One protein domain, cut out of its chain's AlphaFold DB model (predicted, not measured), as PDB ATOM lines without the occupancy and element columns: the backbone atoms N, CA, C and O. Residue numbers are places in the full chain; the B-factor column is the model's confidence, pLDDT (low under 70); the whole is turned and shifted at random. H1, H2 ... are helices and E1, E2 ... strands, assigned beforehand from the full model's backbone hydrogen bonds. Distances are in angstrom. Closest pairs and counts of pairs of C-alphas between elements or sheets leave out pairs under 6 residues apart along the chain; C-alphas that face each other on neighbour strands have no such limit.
ATOM      1  N   GLY A 178     -28.950 -27.408  41.858       71.94
ATOM      2  CA  GLY A 178     -28.139 -28.426  42.538       71.94
ATOM      3  C   GLY A 178     -26.636 -28.164  42.435       71.94
ATOM      4  O   GLY A 178     -25.936 -28.239  43.440       71.94
ATOM      5  N   VAL A 179     -26.172 -27.682  41.278       78.12
ATOM      6  CA  VAL A 179     -24.754 -27.382  41.024       78.12
ATOM      7  C   VAL A 179     -24.219 -26.301  41.972       78.12
ATOM      8  O   VAL A 179     -23.055 -26.330  42.364       78.12
ATOM      9  N   LEU A 180     -25.062 -25.358  42.417       78.19
ATOM     10  CA  LEU A 180     -24.629 -24.336  43.377       78.19
ATOM     11  C   LEU A 180     -24.294 -24.923  44.755       78.19
ATOM     12  O   LEU A 180     -23.480 -24.341  45.472       78.19
ATOM     13  N   ARG A 181     -24.911 -26.051  45.133       79.81
ATOM     14  CA  ARG A 181     -24.614 -26.763  46.389       79.81
ATOM     15  C   ARG A 181     -23.297 -27.526  46.322       79.81
ATOM     16  O   ARG A 181     -22.686 -27.762  47.355       79.81
ATOM     17  N   GLU A 182     -22.858 -27.870  45.118       85.62
ATOM     18  CA  GLU A 182     -21.614 -28.596  44.868       85.62
ATOM     19  C   GLU A 182     -20.390 -27.671  44.818       85.62
ATOM     20  O   GLU A 182     -19.258 -28.153  44.798       85.62
ATOM     21  N   ILE A 183     -20.585 -26.342  44.827       86.38
ATOM     22  CA  ILE A 183     -19.485 -25.368  44.825       86.38
ATOM     23  C   ILE A 183     -18.623 -25.563  46.076       86.38
ATOM     24  O   ILE A 183     -19.001 -25.190  47.187       86.38
ATOM     25  N   THR A 184     -17.405 -26.060  45.876       85.31
ATOM     26  CA  THR A 184     -16.428 -26.271  46.952       85.31
ATOM     27  C   THR A 184     -15.563 -25.035  47.190       85.31
ATOM     28  O   THR A 184     -15.028 -24.834  48.284       85.31
ATOM     29  N   LYS A 185     -15.403 -24.178  46.169       85.75
ATOM     30  CA  LYS A 185     -14.506 -23.016  46.228       85.75
ATOM     31  C   LYS A 185     -14.995 -21.835  45.399       85.75
ATOM     32  O   LYS A 185     -15.474 -21.991  44.279       85.75
ATOM     33  N   VAL A 186     -14.814 -20.632  45.950       85.12
ATOM     34  CA  VAL A 186     -15.227 -19.362  45.338       85.12
ATOM     35  C   VAL A 186     -14.019 -18.449  45.157       85.12
ATOM     36  O   VAL A 186     -13.340 -18.110  46.127       85.12
ATOM     37  N   TYR A 187     -13.804 -17.999  43.925       83.75
ATOM     38  CA  TYR A 187     -12.746 -17.081  43.525       83.75
ATOM     39  C   TYR A 187     -13.352 -15.746  43.100       83.75
ATOM     40  O   TYR A 187     -14.038 -15.640  42.083       83.75
ATOM     41  N   SER A 188     -13.127 -14.707  43.903       75.88
ATOM     42  CA  SER A 188     -13.696 -13.371  43.669       75.88
ATOM     43  C   SER A 188     -12.668 -12.273  43.398       75.88
ATOM     44  O   SER A 188     -13.064 -11.135  43.139       75.88
ATOM     45  N   GLY A 189     -11.380 -12.603  43.486       71.19
ATOM     46  CA  GLY A 189     -10.241 -11.720  43.238       71.19
ATOM     47  C   GLY A 189      -9.250 -12.356  42.264       71.19
ATOM     48  O   GLY A 189      -9.482 -13.460  41.781       71.19
ATOM     49  N   ARG A 190      -8.163 -11.639  41.962       63.72
ATOM     50  CA  ARG A 190      -7.115 -12.110  41.037       63.72
ATOM     51  C   ARG A 190      -6.270 -13.240  41.624       63.72
ATOM     52  O   ARG A 190      -5.779 -14.084  40.887       63.72
ATOM     53  N   GLU A 191      -6.108 -13.241  42.940       62.59
ATOM     54  CA  GLU A 191      -5.225 -14.167  43.637       62.59
ATOM     55  C   GLU A 191      -5.862 -15.551  43.795       62.59
ATOM     56  O   GLU A 191      -7.029 -15.690  44.175       62.59
ATOM     57  N   GLY A 192      -5.063 -16.584  43.529       65.94
ATOM     58  CA  GLY A 192      -5.377 -17.967  43.875       65.94
ATOM     59  C   GLY A 192      -6.221 -18.744  42.868       65.94
ATOM     60  O   GLY A 192      -6.525 -19.902  43.158       65.94
ATOM     61  N   ILE A 193      -6.589 -18.171  41.712       74.00
ATOM     62  CA  ILE A 193      -7.191 -18.959  40.624       74.00
ATOM     63  C   ILE A 193      -6.127 -19.957  40.130       74.00
ATOM     64  O   ILE A 193      -5.054 -19.513  39.728       74.00
ATOM     65  N   PRO A 194      -6.379 -21.275  40.216       73.19
ATOM     66  CA  PRO A 194      -5.402 -22.278  39.826       73.19
ATOM     67  C   PRO A 194      -5.234 -22.293  38.307       73.19
ATOM     68  O   PRO A 194      -6.202 -22.089  37.572       73.19
ATOM     69  N   ASP A 195      -4.004 -22.540  37.869       76.69
ATOM     70  CA  ASP A 195      -3.662 -22.702  36.460       76.69
ATOM     71  C   ASP A 195      -3.957 -24.146  36.033       76.69
ATOM     72  O   ASP A 195      -3.141 -25.054  36.184       76.69
ATOM     73  N   GLU A 196      -5.198 -24.387  35.623       79.38
ATOM     74  CA  GLU A 196      -5.699 -25.703  35.233       79.38
ATOM     75  C   GLU A 196      -6.825 -25.560  34.203       79.38
ATOM     76  O   GLU A 196      -7.541 -24.557  34.170       79.38
ATOM     77  N   THR A 197      -7.014 -26.586  33.372       81.00
ATOM     78  CA  THR A 197      -8.153 -26.656  32.450       81.00
ATOM     79  C   THR A 197      -9.439 -26.891  33.232       81.00
ATOM     80  O   THR A 197      -9.508 -27.811  34.050       81.00
ATOM     81  N   MET A 198     -10.458 -26.076  32.962       86.19
ATOM     82  CA  MET A 198     -11.772 -26.211  33.582       86.19
ATOM     83  C   MET A 198     -12.863 -26.206  32.512       86.19
ATOM     84  O   MET A 198     -12.775 -25.491  31.517       86.19
ATOM     85  N   GLU A 199     -13.908 -26.984  32.742       87.25
ATOM     86  CA  GLU A 199     -15.080 -27.063  31.871       87.25
ATOM     87  C   GLU A 199     -16.163 -26.105  32.374       87.25
ATOM     88  O   GLU A 199     -16.418 -26.035  33.581       87.25
ATOM     89  N   LEU A 200     -16.786 -25.344  31.472       87.31
ATOM     90  CA  LEU A 200     -17.866 -24.432  31.842       87.31
ATOM     91  C   LEU A 200     -19.176 -25.198  31.975       87.31
ATOM     92  O   LEU A 200     -19.729 -25.674  30.996       87.31
ATOM     93  N   ILE A 201     -19.708 -25.242  33.194       87.94
ATOM     94  CA  ILE A 201     -20.985 -25.909  33.475       87.94
ATOM     95  C   ILE A 201     -22.142 -24.925  33.663       87.94
ATOM     96  O   ILE A 201     -23.305 -25.320  33.652       87.94
ATOM     97  N   GLY A 202     -21.861 -23.629  33.838       85.44
ATOM     98  CA  GLY A 202     -22.911 -22.613  33.855       85.44
ATOM     99  C   GLY A 202     -22.447 -21.214  34.240       85.44
ATOM    100  O   GLY A 202     -21.290 -20.975  34.582       85.44
ATOM    101  N   TYR A 203     -23.385 -20.268  34.223       84.25
ATOM    102  CA  TYR A 203     -23.163 -18.888  34.647       84.25
ATOM    103  C   TYR A 203     -24.279 -18.413  35.575       84.25
ATOM    104  O   TYR A 203     -25.458 -18.494  35.237       84.25
ATOM    105  N   TRP A 204     -23.913 -17.861  36.732       85.06
ATOM    106  CA  TRP A 204     -24.888 -17.334  37.681       85.06
ATOM    107  C   TRP A 204     -24.353 -16.170  38.499       85.06
ATOM    108  O   TRP A 204     -23.273 -16.240  39.082       85.06
ATOM    109  N   GLY A 205     -25.130 -15.087  38.577       80.44
ATOM    110  CA  GLY A 205     -24.841 -13.975  39.480       80.44
ATOM    111  C   GLY A 205     -23.462 -13.343  39.267       80.44
ATOM    112  O   GLY A 205     -22.831 -12.918  40.236       80.44
ATOM    113  N   GLY A 206     -22.955 -13.327  38.030       81.56
ATOM    114  CA  GLY A 206     -21.609 -12.834  37.724       81.56
ATOM    115  C   GLY A 206     -20.474 -13.839  37.953       81.56
ATOM    116  O   GLY A 206     -19.312 -13.435  37.903       81.56
ATOM    117  N   PHE A 207     -20.779 -15.114  38.210       85.62
ATOM    118  CA  PHE A 207     -19.810 -16.202  38.355       85.62
ATOM    119  C   PHE A 207     -19.919 -17.169  37.185       85.62
ATOM    120  O   PHE A 207     -21.019 -17.606  36.858       85.62
ATOM    121  N   LEU A 208     -18.779 -17.525  36.597       87.81
ATOM    122  CA  LEU A 208     -18.655 -18.783  35.880       87.81
ATOM    123  C   LEU A 208     -18.628 -19.905  36.909       87.81
ATOM    124  O   LEU A 208     -17.887 -19.838  37.893       87.81
ATOM    125  N   ILE A 209     -19.443 -20.916  36.670       88.62
ATOM    126  CA  ILE A 209     -19.446 -22.158  37.416       88.62
ATOM    127  C   ILE A 209     -18.681 -23.155  36.561       88.62
ATOM    128  O   ILE A 209     -19.051 -23.411  35.417       88.62
ATOM    129  N   LEU A 210     -17.572 -23.643  37.099       89.06
ATOM    130  CA  LEU A 210     -16.590 -24.428  36.372       89.06
ATOM    131  C   LEU A 210     -16.372 -25.765  37.075       89.06
ATOM    132  O   LEU A 210     -16.291 -25.809  38.304       89.06
ATOM    133  N   ASN A 211     -16.233 -26.836  36.306       88.75
ATOM    134  CA  ASN A 211     -15.821 -28.139  36.804       88.75
ATOM    135  C   ASN A 211     -14.325 -28.345  36.550       88.75
ATOM    136  O   ASN A 211     -13.826 -28.103  35.452       88.75
ATOM    137  N   SER A 212     -13.608 -28.818  37.564       88.19
ATOM    138  CA  SER A 212     -12.221 -29.249  37.429       88.19
ATOM    139  C   SER A 212     -11.975 -30.477  38.286       88.19
ATOM    140  O   SER A 212     -12.105 -30.425  39.513       88.19
ATOM    141  N   ARG A 213     -11.625 -31.589  37.629       85.50
ATOM    142  CA  ARG A 213     -11.341 -32.886  38.269       85.50
ATOM    143  C   ARG A 213     -12.453 -33.328  39.240       85.50
ATOM    144  O   ARG A 213     -12.164 -33.826  40.323       85.50
ATOM    145  N   GLY A 214     -13.717 -33.095  38.872       83.44
ATOM    146  CA  GLY A 214     -14.896 -33.435  39.684       83.44
ATOM    147  C   GLY A 214     -15.223 -32.444  40.806       83.44
ATOM    148  O   GLY A 214     -16.182 -32.653  41.541       83.44
ATOM    149  N   SER A 215     -14.453 -31.361  40.960       88.19
ATOM    150  CA  SER A 215     -14.740 -30.288  41.912       88.19
ATOM    151  C   SER A 215     -15.367 -29.091  41.204       88.19
ATOM    152  O   SER A 215     -14.739 -28.476  40.338       88.19
ATOM    153  N   VAL A 216     -16.542 -28.666  41.672       90.06
ATOM    154  CA  VAL A 216     -17.216 -27.460  41.177       90.06
ATOM    155  C   VAL A 216     -16.647 -26.205  41.846       90.06
ATOM    156  O   VAL A 216     -16.557 -26.100  43.072       90.06
ATOM    157  N   LYS A 217     -16.249 -25.227  41.032       88.75
ATOM    158  CA  LYS A 217     -15.623 -23.964  41.438       88.75
ATOM    159  C   LYS A 217     -16.418 -22.795  40.862       88.75
ATOM    160  O   LYS A 217     -16.846 -22.835  39.716       88.75
ATOM    161  N   ALA A 218     -16.583 -21.724  41.634       88.19
ATOM    162  CA  ALA A 218     -17.206 -20.488  41.163       88.19
ATOM    163  C   ALA A 218     -16.147 -19.396  40.983       88.19
ATOM    164  O   ALA A 218     -15.517 -18.980  41.957       88.19
ATOM    165  N   ILE A 219     -15.964 -18.896  39.760       86.31
ATOM    166  CA  ILE A 219     -15.012 -17.825  39.437       86.31
ATOM    167  C   ILE A 219     -15.769 -16.588  38.976       86.31
ATOM    168  O   ILE A 219     -16.570 -16.641  38.048       86.31
ATOM    169  N   LYS A 220     -15.518 -15.439  39.604       83.88
ATOM    170  CA  LYS A 220     -16.162 -14.181  39.220       83.88
ATOM    171  C   LYS A 220     -15.743 -13.791  37.799       83.88
ATOM    172  O   LYS A 220     -14.578 -13.509  37.565       83.88
ATOM    173  N   ALA A 221     -16.684 -13.667  36.866       81.69
ATOM    174  CA  ALA A 221     -16.379 -13.421  35.451       81.69
ATOM    175  C   ALA A 221     -15.492 -12.177  35.228       81.69
ATOM    176  O   ALA A 221     -14.608 -12.167  34.377       81.69
ATOM    177  N   SER A 222     -15.649 -11.142  36.064       75.44
ATOM    178  CA  SER A 222     -14.831  -9.925  35.995       75.44
ATOM    179  C   SER A 222     -13.336 -10.134  36.288       75.44
ATOM    180  O   SER A 222     -12.554  -9.223  36.040       75.44
ATOM    181  N   THR A 223     -12.920 -11.264  36.872       74.00
ATOM    182  CA  THR A 223     -11.498 -11.554  37.135       74.00
ATOM    183  C   THR A 223     -10.798 -12.194  35.938       74.00
ATOM    184  O   THR A 223      -9.575 -12.148  35.876       74.00
ATOM    185  N   LEU A 224     -11.550 -12.739  34.977       67.81
ATOM    186  CA  LEU A 224     -11.016 -13.475  33.824       67.81
ATOM    187  C   LEU A 224     -10.385 -12.570  32.778       67.81
ATOM    188  O   LEU A 224      -9.358 -12.911  32.214       67.81
ATOM    189  N   LEU A 225     -10.922 -11.360  32.608       58.22
ATOM    190  CA  LEU A 225     -10.360 -10.325  31.730       58.22
ATOM    191  C   LEU A 225      -8.937  -9.878  32.132       58.22
ATOM    192  O   LEU A 225      -8.360  -8.997  31.500       58.22
ATOM    193  N   HIS A 226      -8.384 -10.441  33.207       48.88
ATOM    194  CA  HIS A 226      -7.052 -10.154  33.717       48.88
ATOM    195  C   HIS A 226      -6.134 -11.384  33.799       48.88
ATOM    196  O   HIS A 226      -4.972 -11.196  34.147       48.88
ATOM    197  N   ASN A 227      -6.616 -12.593  33.476       44.34
ATOM    198  CA  ASN A 227      -5.837 -13.832  33.520       44.34
ATOM    199  C   ASN A 227      -5.869 -14.520  32.148       44.34
ATOM    200  O   ASN A 227      -6.937 -14.815  31.623       44.34
TER     201      ASN A 227
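AT A GLANCE: This is residues 178 to 227 of the 234 residues of the protein "DUF2797 domain-containing protein" of Desulfurococcales archaeon (UniProt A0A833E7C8). The domain is one strongly twisted sheet of four strands, with a short helix at each end of the printed part, H1 and H2, lying near opposite ends of its length. E2, E3 and E4 fold back and forth as a meander, each strand the antiparallel neighbour of the one before, while E1 runs parallel beside E4 and residues 188 to 197 swing round from one edge strand, E1, to the other, E2. The printed part has 50 residues with two named helices and four named strands, in the order H1 E1 E2 E3 E4 H2; the sheet is mixed, in the order E1 E4 E3 E2, and the class is mixed, helices and strands. The whole is compact, with a radius of gyration of the C-alphas of 9.9 A, and spans 29 by 23 by 15 A.

HOW THE PARTS SIT: Start at H1, residues 178 to 181, which only grazes the sheet, with its residues 179 to 181. Next look at E1, residues 183 to 187, an edge strand parallel to E4, residues 215 to 220, at 30 degrees; N 184 and O 216 are within hydrogen-bond range at 2.9 A, and N 187 and O 218 at 2.8 A. Then find E2, residues 198 to 204, the other edge strand, which forms a hairpin with E3, residues 207 to 212; they are antiparallel at 152 degrees, with N 209 and O 202 2.8 A apart. E3 and E4 are the second hairpin, antiparallel at 152 degrees, with N 217 and O 210 2.8 A apart. From edge to edge the strands' lines turn by 85 degrees. H2, residues 221 to 226, is on the sheet at a height of 9.5 A, over none of the strands, but only just: 2 of its C-alphas fall on E1. The closest C-alphas of E3 and H2, those of Phe 207 and Ala 221, are 5.3 A apart. H1 and H2 are apart. In H2, 0 of 2 O i to N i+4 pairs and 2 of 3 O i to N i+3 pairs are within hydrogen-bond range; H1 is too short for an i+4 pair.

IN THESE COORDINATES: Find C-alpha 178 at (-28.139, -28.426, 42.538), where H1 begins; it is 5.5 A long. E1 measures 10.8 A. E2 runs 16.4 A from C-alpha 198 at (-11.772, -26.211, 33.582), E3 15.1 A and E4 16.4 A. H2 runs 10.0 A to C-alpha 226 at (-7.052, -10.154, 33.717).

THE WHOLE: Look at the C-alphas of Gly 178 and His 226, the two farthest apart, at 29.3 A. The printed part has no cut and no long link. Mean pLDDT of the printed part is 79.6; it is under 70 at residues 190 to 192 and 224 to 227.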